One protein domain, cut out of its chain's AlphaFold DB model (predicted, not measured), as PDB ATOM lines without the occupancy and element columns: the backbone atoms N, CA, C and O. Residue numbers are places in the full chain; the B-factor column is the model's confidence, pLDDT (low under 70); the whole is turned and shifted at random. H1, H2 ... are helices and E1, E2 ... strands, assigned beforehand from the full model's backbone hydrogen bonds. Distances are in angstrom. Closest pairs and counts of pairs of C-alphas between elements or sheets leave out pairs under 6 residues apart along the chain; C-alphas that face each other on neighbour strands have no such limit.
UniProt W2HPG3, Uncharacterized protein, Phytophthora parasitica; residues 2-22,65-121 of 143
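What this domain is: This is residues 2 to 22 and 65 to 121 of the 143 residues of an uncharacterized protein of Phytophthora parasitica (UniProt W2HPG3). Two small antiparallel sheets lie toward opposite ends of an elongated model, the three strands E2, E4 and E5 at one end and the pair E1 and E3 at the other, with residues 75 to 80 and 86 to 99 as the two links between them. H1 lies at the end of the E1 and E3 pair, and its residues 2 to 7 stick out free. The printed part has 78 residues with one named helix and five named strands, in the chain order H1 E1 E2 E3 E4 E5; the class is mixed, helices and strands. The larger sheet has the order E2 - E4 - E5. The whole is extended, with a radius of gyration of the C-alphas of 19.6 A and spans of 55 by 29 by 21 A.

Where its parts are: In the larger sheet, E2 is residues 66 to 74, 25.2 A from first to last C-alpha, and begins at C-alpha 66 (270.758, 247.058, 219.622). E4 is residues 100 to 108, 26.2 A long, and E5 is residues 117 to 120, ending at C-alpha 120 (290.359, 259.760, 224.175). In the smaller sheet, E1 is residues 16 to 20 and E3 is residues 81 to 85, each 13.3 A long. H1 is residues 2 to 13, 16.6 A long, and begins at C-alpha 2 (274.251, 267.888, 262.618).

How they stand to each other: E4 is the inner strand of the larger sheet, and E2 and E5 are its edge strands. E2 and E4 are antiparallel at 158 degrees, with N 67 and O 107 at 2.8 A and N 105 and O 69 at 2.9 A, within hydrogen-bond range. E4 and E5 form a hairpin, antiparallel at 171 degrees, with N 102 and O 119 at 2.8 A. E2 and E3 are apart, and so are E3 and E4. E1 and E3 are antiparallel at 149 degrees, with N 17 and O 84 at 2.7 A; C-alphas 18 and 83 face each other at 4.7 A. The closest C-alphas of H1 and E1 are those of His 11 and Ser 17, 6.8 A apart. H1 is not on the larger sheet. In H1 every O i to N i+4 pair is within hydrogen-bond range.

The domain as a whole: The two C-alphas farthest apart are those of Arg 13 and Val 65, at 56.0 A. Residues 23 to 64 are not printed, and C-alphas 22 and 65 are 33.5 A apart across the cut. The link from E3 to E4 is long, with 14 residues. The mean pLDDT of the printed part is 80.8; residues 77, 93 to 100 and 121 are under 70.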
ATOM      1  N   ALA A   2     273.731 266.616 262.081       76.75
ATOM      2  CA  ALA A   2     274.251 267.888 262.618       76.75
ATOM      3  C   ALA A   2     274.923 268.801 261.562       76.75
ATOM      4  O   ALA A   2     274.667 270.004 261.526       76.75
ATOM      5  N   ALA A   3     275.731 268.230 260.660       80.69
ATOM      6  CA  ALA A   3     276.462 268.986 259.636       80.69
ATOM      7  C   ALA A   3     275.542 269.685 258.614       80.69
ATOM      8  O   ALA A   3     275.754 270.847 258.275       80.69
ATOM      9  N   THR A   4     274.474 269.018 258.169       83.31
ATOM     10  CA  THR A   4     273.498 269.599 257.233       83.31
ATOM     11  C   THR A   4     272.731 270.762 257.859       83.31
ATOM     12  O   THR A   4     272.526 271.786 257.210       83.31
ATOM     13  N   MET A   5     272.370 270.657 259.141       89.50
ATOM     14  CA  MET A   5     271.736 271.756 259.875       89.50
ATOM     15  C   MET A   5     272.679 272.944 260.082       89.50
ATOM     16  O   MET A   5     272.236 274.090 260.001       89.50
ATOM     17  N   TYR A   6     273.965 272.693 260.339       90.69
ATOM     18  CA  TYR A   6     274.969 273.752 260.436       90.69
ATOM     19  C   TYR A   6     275.102 274.513 259.111       90.69
ATOM     20  O   TYR A   6     274.975 275.736 259.108       90.69
ATOM     21  N   LEU A   7     275.260 273.800 257.991       87.56
ATOM     22  CA  LEU A   7     275.378 274.398 256.655       87.56
ATOM     23  C   LEU A   7     274.133 275.203 256.271       87.56
ATOM     24  O   LEU A   7     274.246 276.320 255.776       87.56
ATOM     25  N   HIS A   8     272.943 274.684 256.573       86.94
ATOM     26  CA  HIS A   8     271.696 275.405 256.339       86.94
ATOM     27  C   HIS A   8     271.633 276.721 257.130       86.94
ATOM     28  O   HIS A   8     271.371 277.778 256.558       86.94
ATOM     29  N   ARG A   9     271.935 276.692 258.438       91.81
ATOM     30  CA  ARG A   9     271.969 277.910 259.270       91.81
ATOM     31  C   ARG A   9     273.061 278.879 258.817       91.81
ATOM     32  O   ARG A   9     272.853 280.086 258.857       91.81
ATOM     33  N   PHE A  10     274.213 278.367 258.389       91.06
ATOM     34  CA  PHE A  10     275.310 279.169 257.855       91.06
ATOM     35  C   PHE A  10     274.899 279.889 256.562       91.06
ATOM     36  O   PHE A  10     275.110 281.095 256.455       91.06
ATOM     37  N   HIS A  11     274.243 279.202 255.622       89.12
ATOM     38  CA  HIS A  11     273.716 279.834 254.410       89.12
ATOM     39  C   HIS A  11     272.673 280.908 254.726       89.12
ATOM     40  O   HIS A  11     272.738 281.998 254.165       89.12
ATOM     41  N   GLN A  12     271.759 280.646 255.665       89.25
ATOM     42  CA  GLN A  12     270.743 281.624 256.058       89.25
ATOM     43  C   GLN A  12     271.345 282.888 256.681       89.25
ATOM     44  O   GLN A  12     270.985 283.992 256.281       89.25
ATOM     45  N   ARG A  13     272.287 282.745 257.624       92.94
ATOM     46  CA  ARG A  13     272.936 283.897 258.280       92.94
ATOM     47  C   ARG A  13     273.729 284.751 257.296       92.94
ATOM     48  O   ARG A  13     273.672 285.970 257.371       92.94
ATOM     49  N   ASN A  14     274.434 284.106 256.369       92.31
ATOM     50  CA  ASN A  14     275.289 284.785 255.397       92.31
ATOM     51  C   ASN A  14     274.556 285.154 254.099       92.31
ATOM     52  O   ASN A  14     275.189 285.613 253.153       92.31
ATOM     53  N   ARG A  15     273.230 284.958 254.043       91.12
ATOM     54  CA  ARG A  15     272.389 285.237 252.868       91.12
ATOM     55  C   ARG A  15     272.936 284.583 251.595       91.12
ATOM     56  O   ARG A  15     272.975 285.213 250.542       91.12
ATOM     57  N   LEU A  16     273.344 283.321 251.697       90.94
ATOM     58  CA  LEU A  16     273.821 282.506 250.581       90.94
ATOM     59  C   LEU A  16     272.678 281.659 250.010       90.94
ATOM     60  O   LEU A  16     271.829 281.146 250.740       90.94
ATOM     61  N   SER A  17     272.679 281.493 248.694       88.44
ATOM     62  CA  SER A  17     271.739 280.678 247.931       88.44
ATOM     63  C   SER A  17     272.495 279.630 247.124       88.44
ATOM     64  O   SER A  17     273.503 279.932 246.487       88.44
ATOM     65  N   ILE A  18     271.997 278.393 247.142       86.44
ATOM     66  CA  ILE A  18     272.458 277.344 246.231       86.44
ATOM     67  C   ILE A  18     271.662 277.499 244.944       86.44
ATOM     68  O   ILE A  18     270.431 277.484 244.971       86.44
ATOM     69  N   ARG A  19     272.352 277.618 243.814       80.38
ATOM     70  CA  ARG A  19     271.721 277.668 242.497       80.38
ATOM     71  C   ARG A  19     272.264 276.558 241.628       80.38
ATOM     72  O   ARG A  19     273.454 276.261 241.669       80.38
ATOM     73  N   ARG A  20     271.383 275.943 240.844       80.88
ATOM     74  CA  ARG A  20     271.726 274.880 239.902       80.88
ATOM     75  C   ARG A  20     271.568 275.407 238.485       80.88
ATOM     76  O   ARG A  20     270.535 275.987 238.166       80.88
ATOM     77  N   ILE A  21     272.564 275.174 237.641       75.81
ATOM     78  CA  ILE A  21     272.466 275.440 236.210       75.81
ATOM     79  C   ILE A  21     271.403 274.500 235.641       75.81
ATOM     80  O   ILE A  21     271.537 273.274 235.682       75.81
ATOM     81  N   THR A  22     270.323 275.082 235.133       72.19
ATOM     82  CA  THR A  22     269.253 274.358 234.453       72.19
ATOM     83  C   THR A  22     269.383 274.583 232.957       72.19
ATOM     84  O   THR A  22     269.206 275.698 232.472       72.19
ATOM     85  N   VAL A  65     267.887 243.583 218.455       81.25
ATOM     86  CA  VAL A  65     267.801 245.041 218.339       81.25
ATOM     87  C   VAL A  65     268.747 245.672 219.347       81.25
ATOM     88  O   VAL A  65     268.519 245.622 220.555       81.25
ATOM     89  N   PHE A  66     269.791 246.311 218.833       85.00
ATOM     90  CA  PHE A  66     270.758 247.058 219.622       85.00
ATOM     91  C   PHE A  66     270.621 248.552 219.347       85.00
ATOM     92  O   PHE A  66     270.594 248.979 218.195       85.00
ATOM     93  N   ASN A  67     270.577 249.349 220.411       90.06
ATOM     94  CA  ASN A  67     270.707 250.796 220.329       90.06
ATOM     95  C   ASN A  67     272.130 251.196 220.709       90.06
ATOM     96  O   ASN A  67     272.645 250.727 221.727       90.06
ATOM     97  N   MET A  68     272.740 252.079 219.922       91.25
ATOM     98  CA  MET A  68     274.071 252.613 220.179       91.25
ATOM     99  C   MET A  68     274.018 254.134 220.236       91.25
ATOM    100  O   MET A  68     273.391 254.758 219.387       91.25
ATOM    101  N   ASP A  69     274.707 254.721 221.210       91.31
ATOM    102  CA  ASP A  69     274.857 256.169 221.307       91.31
ATOM    103  C   ASP A  69     276.271 256.562 221.752       91.31
ATOM    104  O   ASP A  69     276.962 255.814 222.455       91.31
ATOM    105  N   GLN A  70     276.696 257.749 221.324       88.69
ATOM    106  CA  GLN A  70     277.969 258.359 221.676       88.69
ATOM    107  C   GLN A  70     277.736 259.444 222.727       88.69
ATOM    108  O   GLN A  70     277.077 260.449 222.475       88.69
ATOM    109  N   SER A  71     278.364 259.296 223.890       84.56
ATOM    110  CA  SER A  71     278.316 260.296 224.953       84.56
ATOM    111  C   SER A  71     279.695 260.889 225.220       84.56
ATOM    112  O   SER A  71     280.692 260.173 225.330       84.56
ATOM    113  N   ALA A  72     279.759 262.215 225.329       83.31
ATOM    114  CA  ALA A  72     280.954 262.914 225.781       83.31
ATOM    115  C   ALA A  72     281.121 262.737 227.296       83.31
ATOM    116  O   ALA A  72     280.240 263.099 228.075       83.31
ATOM    117  N   VAL A  73     282.275 262.225 227.711       80.19
ATOM    118  CA  VAL A  73     282.662 262.044 229.108       80.19
ATOM    119  C   VAL A  73     283.803 262.999 229.430       80.19
ATOM    120  O   VAL A  73     284.848 262.995 228.771       80.19
ATOM    121  N   TYR A  74     283.590 263.800 230.469       76.88
ATOM    122  CA  TYR A  74     284.551 264.771 230.976       76.88
ATOM    123  C   TYR A  74     285.118 264.263 232.302       76.88
ATOM    124  O   TYR A  74     284.354 263.941 233.211       76.88
ATOM    125  N   ILE A  75     286.448 264.173 232.405       72.12
ATOM    126  CA  ILE A  75     287.130 263.686 233.623       72.12
ATOM    127  C   ILE A  75     286.942 264.665 234.788       72.12
ATOM    128  O   ILE A  75     286.845 264.251 235.939       72.12
ATOM    129  N   ASP A  76     286.841 265.951 234.473       70.81
ATOM    130  CA  ASP A  76     286.607 267.022 235.431       70.81
ATOM    131  C   ASP A  76     285.381 267.814 234.967       70.81
ATOM    132  O   ASP A  76     285.473 268.705 234.120       70.81
ATOM    133  N   MET A  77     284.196 267.385 235.411       66.12
ATOM    134  CA  MET A  77     282.978 268.163 235.207       66.12
ATOM    135  C   MET A  77     282.891 269.215 236.299       66.12
ATOM    136  O   MET A  77     282.731 268.880 237.474       66.12
ATOM    137  N   ASN A  78     282.897 270.485 235.899       72.56
ATOM    138  CA  ASN A  78     282.538 271.561 236.806       72.56
ATOM    139  C   ASN A  78     281.172 271.280 237.452       72.56
ATOM    140  O   ASN A  78     280.228 270.881 236.757       72.56
ATOM    141  N   PRO A  79     281.040 271.494 238.772       71.12
ATOM    142  CA  PRO A  79     279.783 271.272 239.457       71.12
ATOM    143  C   PRO A  79     278.702 272.167 238.853       71.12
ATOM    144  O   PRO A  79     278.873 273.366 238.663       71.12
ATOM    145  N   ASN A  80     277.538 271.580 238.601       74.69
ATOM    146  CA  ASN A  80     276.363 272.262 238.056       74.69
ATOM    147  C   ASN A  80     275.692 273.163 239.106       74.69
ATOM    148  O   ASN A  80     274.600 273.677 238.869       74.69
ATOM    149  N   THR A  81     276.281 273.266 240.296       78.75
ATOM    150  CA  THR A  81     275.764 273.977 241.456       78.75
ATOM    151  C   THR A  81     276.787 274.987 241.940       78.75
ATOM    152  O   THR A  81     277.921 274.611 242.233       78.75
ATOM    153  N   THR A  82     276.350 276.228 242.108       82.50
ATOM    154  CA  THR A  82     277.165 277.320 242.650       82.50
ATOM    155  C   THR A  82     276.490 277.880 243.899       82.50
ATOM    156  O   THR A  82     275.261 277.862 244.015       82.50
ATOM    157  N   ILE A  83     277.298 278.355 244.846       84.88
ATOM    158  CA  ILE A  83     276.841 279.075 246.036       84.88
ATOM    159  C   ILE A  83     277.162 280.547 245.818       84.88
ATOM    160  O   ILE A  83     278.318 280.889 245.594       84.88
ATOM    161  N   ASP A  84     276.145 281.397 245.886       85.44
ATOM    162  CA  ASP A  84     276.310 282.845 245.761       85.44
ATOM    163  C   ASP A  84     275.256 283.584 246.593       85.44
ATOM    164  O   ASP A  84     274.266 282.994 247.042       85.44
ATOM    165  N   PHE A  85     275.446 284.879 246.805       86.88
ATOM    166  CA  PHE A  85     274.539 285.716 247.567       86.88
ATOM    167  C   PHE A  85     273.114 285.704 246.994       86.88
ATOM    168  O   PHE A  85     272.850 285.684 245.783       86.88
ATOM    169  N   VAL A  86     272.147 285.723 247.908       84.50
ATOM    170  CA  VAL A  86     270.724 285.838 247.593       84.50
ATOM    171  C   VAL A  86     270.499 287.128 246.800       84.50
ATOM    172  O   VAL A  86     270.826 288.214 247.271       84.50
ATOM    173  N   GLY A  87     269.916 287.008 245.604       82.69
ATOM    174  CA  GLY A  87     269.610 288.145 244.729       82.69
ATOM    175  C   GLY A  87     270.681 288.489 243.686       82.69
ATOM    176  O   GLY A  87     270.412 289.330 242.834       82.69
ATOM    177  N   ALA A  88     271.844 287.824 243.677       82.31
ATOM    178  CA  ALA A  88     272.835 287.992 242.607       82.31
ATOM    179  C   ALA A  88     272.201 287.756 241.221       82.31
ATOM    180  O   ALA A  88     271.535 286.738 241.013       82.31
ATOM    181  N   LYS A  89     272.351 288.703 240.288       79.38
ATOM    182  CA  LYS A  89     271.722 288.637 238.952       79.38
ATOM    183  C   LYS A  89     272.561 287.836 237.953       79.38
ATOM    184  O   LYS A  89     272.006 287.123 237.122       79.38
ATOM    185  N   HIS A  90     273.880 287.947 238.063       79.31
ATOM    186  CA  HIS A  90     274.862 287.289 237.209       79.31
ATOM    187  C   HIS A  90     275.829 286.513 238.098       79.31
ATOM    188  O   HIS A  90     276.170 286.992 239.175       79.31
ATOM    189  N   ILE A  91     276.211 285.316 237.662       72.44
ATOM    190  CA  ILE A  91     277.109 284.421 238.391       72.44
ATOM    191  C   ILE A  91     278.154 283.954 237.394       72.44
ATOM    192  O   ILE A  91     277.790 283.479 236.313       72.44
ATOM    193  N   ASP A  92     279.423 284.071 237.764       71.56
ATOM    194  CA  ASP A  92     280.508 283.535 236.957       71.56
ATOM    195  C   ASP A  92     280.438 282.007 236.977       71.56
ATOM    196  O   ASP A  92     280.498 281.354 238.022       71.56
ATOM    197  N   VAL A  93     280.267 281.425 235.792       68.44
ATOM    198  CA  VAL A  93     280.265 279.977 235.611       68.44
ATOM    199  C   VAL A  93     281.660 279.572 235.173       68.44
ATOM    200  O   VAL A  93     282.097 279.921 234.076       68.44
ATOM    201  N   VAL A  94     282.355 278.803 236.010       67.56
ATOM    202  CA  VAL A  94     283.615 278.175 235.608       67.56
ATOM    203  C   VAL A  94     283.291 277.126 234.539       67.56
ATOM    204  O   VAL A  94     282.718 276.078 234.834       67.56
ATOM    205  N   GLN A  95     283.619 277.430 233.283       60.03
ATOM    206  CA  GLN A  95     283.529 276.500 232.157       60.03
ATOM    207  C   GLN A  95     284.922 275.942 231.851       60.03
ATOM    208  O   GLN A  95     285.583 276.365 230.907       60.03
ATOM    209  N   GLY A  96     285.386 275.000 232.671       58.41
ATOM    210  CA  GLY A  96     286.565 274.195 232.372       58.41
ATOM    211  C   GLY A  96     286.147 272.878 231.722       58.41
ATOM    212  O   GLY A  96     285.278 272.178 232.230       58.41
ATOM    213  N   LYS A  97     286.740 272.528 230.578       58.28
ATOM    214  CA  LYS A  97     286.642 271.181 229.995       58.28
ATOM    215  C   LYS A  97     288.055 270.659 229.810       58.28
ATOM    216  O   LYS A  97     288.698 270.965 228.813       58.28
ATOM    217  N   THR A  98     288.551 269.920 230.793       59.69
ATOM    218  CA  THR A  98     289.985 269.612 230.879       59.69
ATOM    219  C   THR A  98     290.370 268.387 230.050       59.69
ATOM    220  O   THR A  98     291.454 268.358 229.481       59.69
ATOM    221  N   PHE A  99     289.475 267.401 229.905       61.53
ATOM    222  CA  PHE A  99     289.721 266.202 229.094       61.53
ATOM    223  C   PHE A  99     288.420 265.649 228.518       61.53
ATOM    224  O   PHE A  99     287.489 265.357 229.270       61.53
ATOM    225  N   LEU A 100     288.376 265.493 227.193       68.69
ATOM    226  CA  LEU A 100     287.240 264.930 226.470       68.69
ATOM    227  C   LEU A 100     287.550 263.488 226.066       68.69
ATOM    228  O   LEU A 100     288.474 263.217 225.296       68.69
ATOM    229  N   SER A 101     286.743 262.567 226.572       76.25
ATOM    230  CA  SER A 101     286.648 261.213 226.039       76.25
ATOM    231  C   SER A 101     285.253 260.990 225.473       76.25
ATOM    232  O   SER A 101     284.290 261.623 225.902       76.25
ATOM    233  N   PHE A 102     285.137 260.114 224.488       79.31
ATOM    234  CA  PHE A 102     283.863 259.688 223.935       79.31
ATOM    235  C   PHE A 102     283.627 258.241 224.328       79.31
ATOM    236  O   PHE A 102     284.468 257.380 224.069       79.31
ATOM    237  N   ALA A 103     282.491 257.987 224.965       83.62
ATOM    238  CA  ALA A 103     282.020 256.651 225.273       83.62
ATOM    239  C   ALA A 103     280.953 256.260 224.251       83.62
ATOM    240  O   ALA A 103     279.923 256.924 224.148       83.62
ATOM    241  N   PHE A 104     281.189 255.175 223.526       84.81
ATOM    242  CA  PHE A 104     280.180 254.523 222.703       84.81
ATOM    243  C   PHE A 104     279.546 253.418 223.537       84.81
ATOM    244  O   PHE A 104     280.215 252.459 223.943       84.81
ATOM    245  N   LEU A 105     278.263 253.590 223.835       86.69
ATOM    246  CA  LEU A 105     277.463 252.659 224.614       86.69
ATOM    247  C   LEU A 105     276.513 251.941 223.676       86.69
ATOM    248  O   LEU A 105     275.864 252.582 222.859       86.69
ATOM    249  N   CYS A 106     276.423 250.622 223.809       89.06
ATOM    250  CA  CYS A 106     275.500 249.819 223.029       89.06
ATOM    251  C   CYS A 106     274.741 248.859 223.945       89.06
ATOM    252  O   CYS A 106     275.350 248.150 224.755       89.06
ATOM    253  N   SER A 107     273.414 248.865 223.836       89.12
ATOM    254  CA  SER A 107     272.520 248.026 224.631       89.12
ATOM    255  C   SER A 107     271.438 247.391 223.771       89.12
ATOM    256  O   SER A 107     270.841 248.067 222.934       89.12
ATOM    257  N   SER A 108     271.151 246.122 224.027       85.31
ATOM    258  CA  SER A 108     270.017 245.412 223.448       85.31
ATOM    259  C   SER A 108     268.699 245.848 224.095       85.31
ATOM    260  O   SER A 108     268.677 246.279 225.253       85.31
ATOM    261  N   ALA A 109     267.587 245.674 223.383       81.44
ATOM    262  CA  ALA A 109     266.239 245.902 223.902       81.44
ATOM    263  C   ALA A 109     265.881 244.999 225.102       81.44
ATOM    264  O   ALA A 109     265.006 245.347 225.890       81.44
ATOM    265  N   ILE A 110     266.588 243.876 225.284       82.69
ATOM    266  CA  ILE A 110     266.454 242.996 226.461       82.69
ATOM    267  C   ILE A 110     267.370 243.394 227.635       82.69
ATOM    268  O   ILE A 110     267.397 242.721 228.662       82.69
ATOM    269  N   GLY A 111     268.125 244.490 227.505       83.31
ATOM    270  CA  GLY A 111     268.973 245.037 228.568       83.31
ATOM    271  C   GLY A 111     270.412 244.511 228.599       83.31
ATOM    272  O   GLY A 111     271.198 244.950 229.444       83.31
ATOM    273  N   GLU A 112     270.793 243.623 227.677       84.50
ATOM    274  CA  GLU A 112     272.190 243.217 227.504       84.50
ATOM    275  C   GLU A 112     273.045 244.396 227.031       84.50
ATOM    276  O   GLU A 112     272.625 245.185 226.188       84.50
ATOM    277  N   LYS A 113     274.258 244.531 227.569       86.00
ATOM    278  CA  LYS A 113     275.167 245.638 227.246       86.00
ATOM    279  C   LYS A 113     276.423 245.097 226.594       86.00
ATOM    280  O   LYS A 113     277.087 244.227 227.159       86.00
ATOM    281  N   LEU A 114     276.774 245.646 225.435       85.12
ATOM    282  CA  LEU A 114     278.062 245.357 224.816       85.12
ATOM    283  C   LEU A 114     279.175 246.090 225.564       85.12
ATOM    284  O   LEU A 114     278.945 247.060 226.292       85.12
ATOM    285  N   GLN A 115     280.407 245.612 225.388       85.38
ATOM    286  CA  GLN A 115     281.566 246.260 225.984       85.38
ATOM    287  C   GLN A 115     281.669 247.711 225.475       85.38
ATOM    288  O   GLN A 115     281.733 247.907 224.259       85.38
ATOM    289  N   PRO A 116     281.709 248.718 226.369       81.50
ATOM    290  CA  PRO A 116     281.800 250.109 225.958       81.50
ATOM    291  C   PRO A 116     283.152 250.386 225.298       81.50
ATOM    292  O   PRO A 116     284.191 249.906 225.768       81.50
ATOM    293  N   MET A 117     283.135 251.191 224.238       85.56
ATOM    294  CA  MET A 117     284.350 251.707 223.612       85.56
ATOM    295  C   MET A 117     284.600 253.123 224.121       85.56
ATOM    296  O   MET A 117     283.732 253.983 223.995       85.56
ATOM    297  N   ILE A 118     285.780 253.360 224.695       83.44
ATOM    298  CA  ILE A 118     286.202 254.692 225.143       83.44
ATOM    299  C   ILE A 118     287.330 255.177 224.240       83.44
ATOM    300  O   ILE A 118     288.368 254.517 224.135       83.44
ATOM    301  N   ILE A 119     287.115 256.330 223.612       81.38
ATOM    302  CA  ILE A 119     288.080 257.013 222.749       81.38
ATOM    303  C   ILE A 119     288.506 258.310 223.437       81.38
ATOM    304  O   ILE A 119     287.660 259.110 223.830       81.38
ATOM    305  N   PHE A 120     289.810 258.538 223.580       79.12
ATOM    306  CA  PHE A 120     290.359 259.760 224.175       79.12
ATOM    307  C   PHE A 120     290.817 260.719 223.076       79.12
ATOM    308  O   PHE A 120     291.678 260.365 222.269       79.12
ATOM    309  N   ALA A 121     290.280 261.939 223.058       68.50
ATOM    310  CA  ALA A 121     290.731 262.966 222.127       68.50
ATOM    311  C   ALA A 121     292.100 263.523 222.566       68.50
ATOM    312  O   ALA A 121     292.302 263.828 223.740       68.50
TER     313      ALA A 121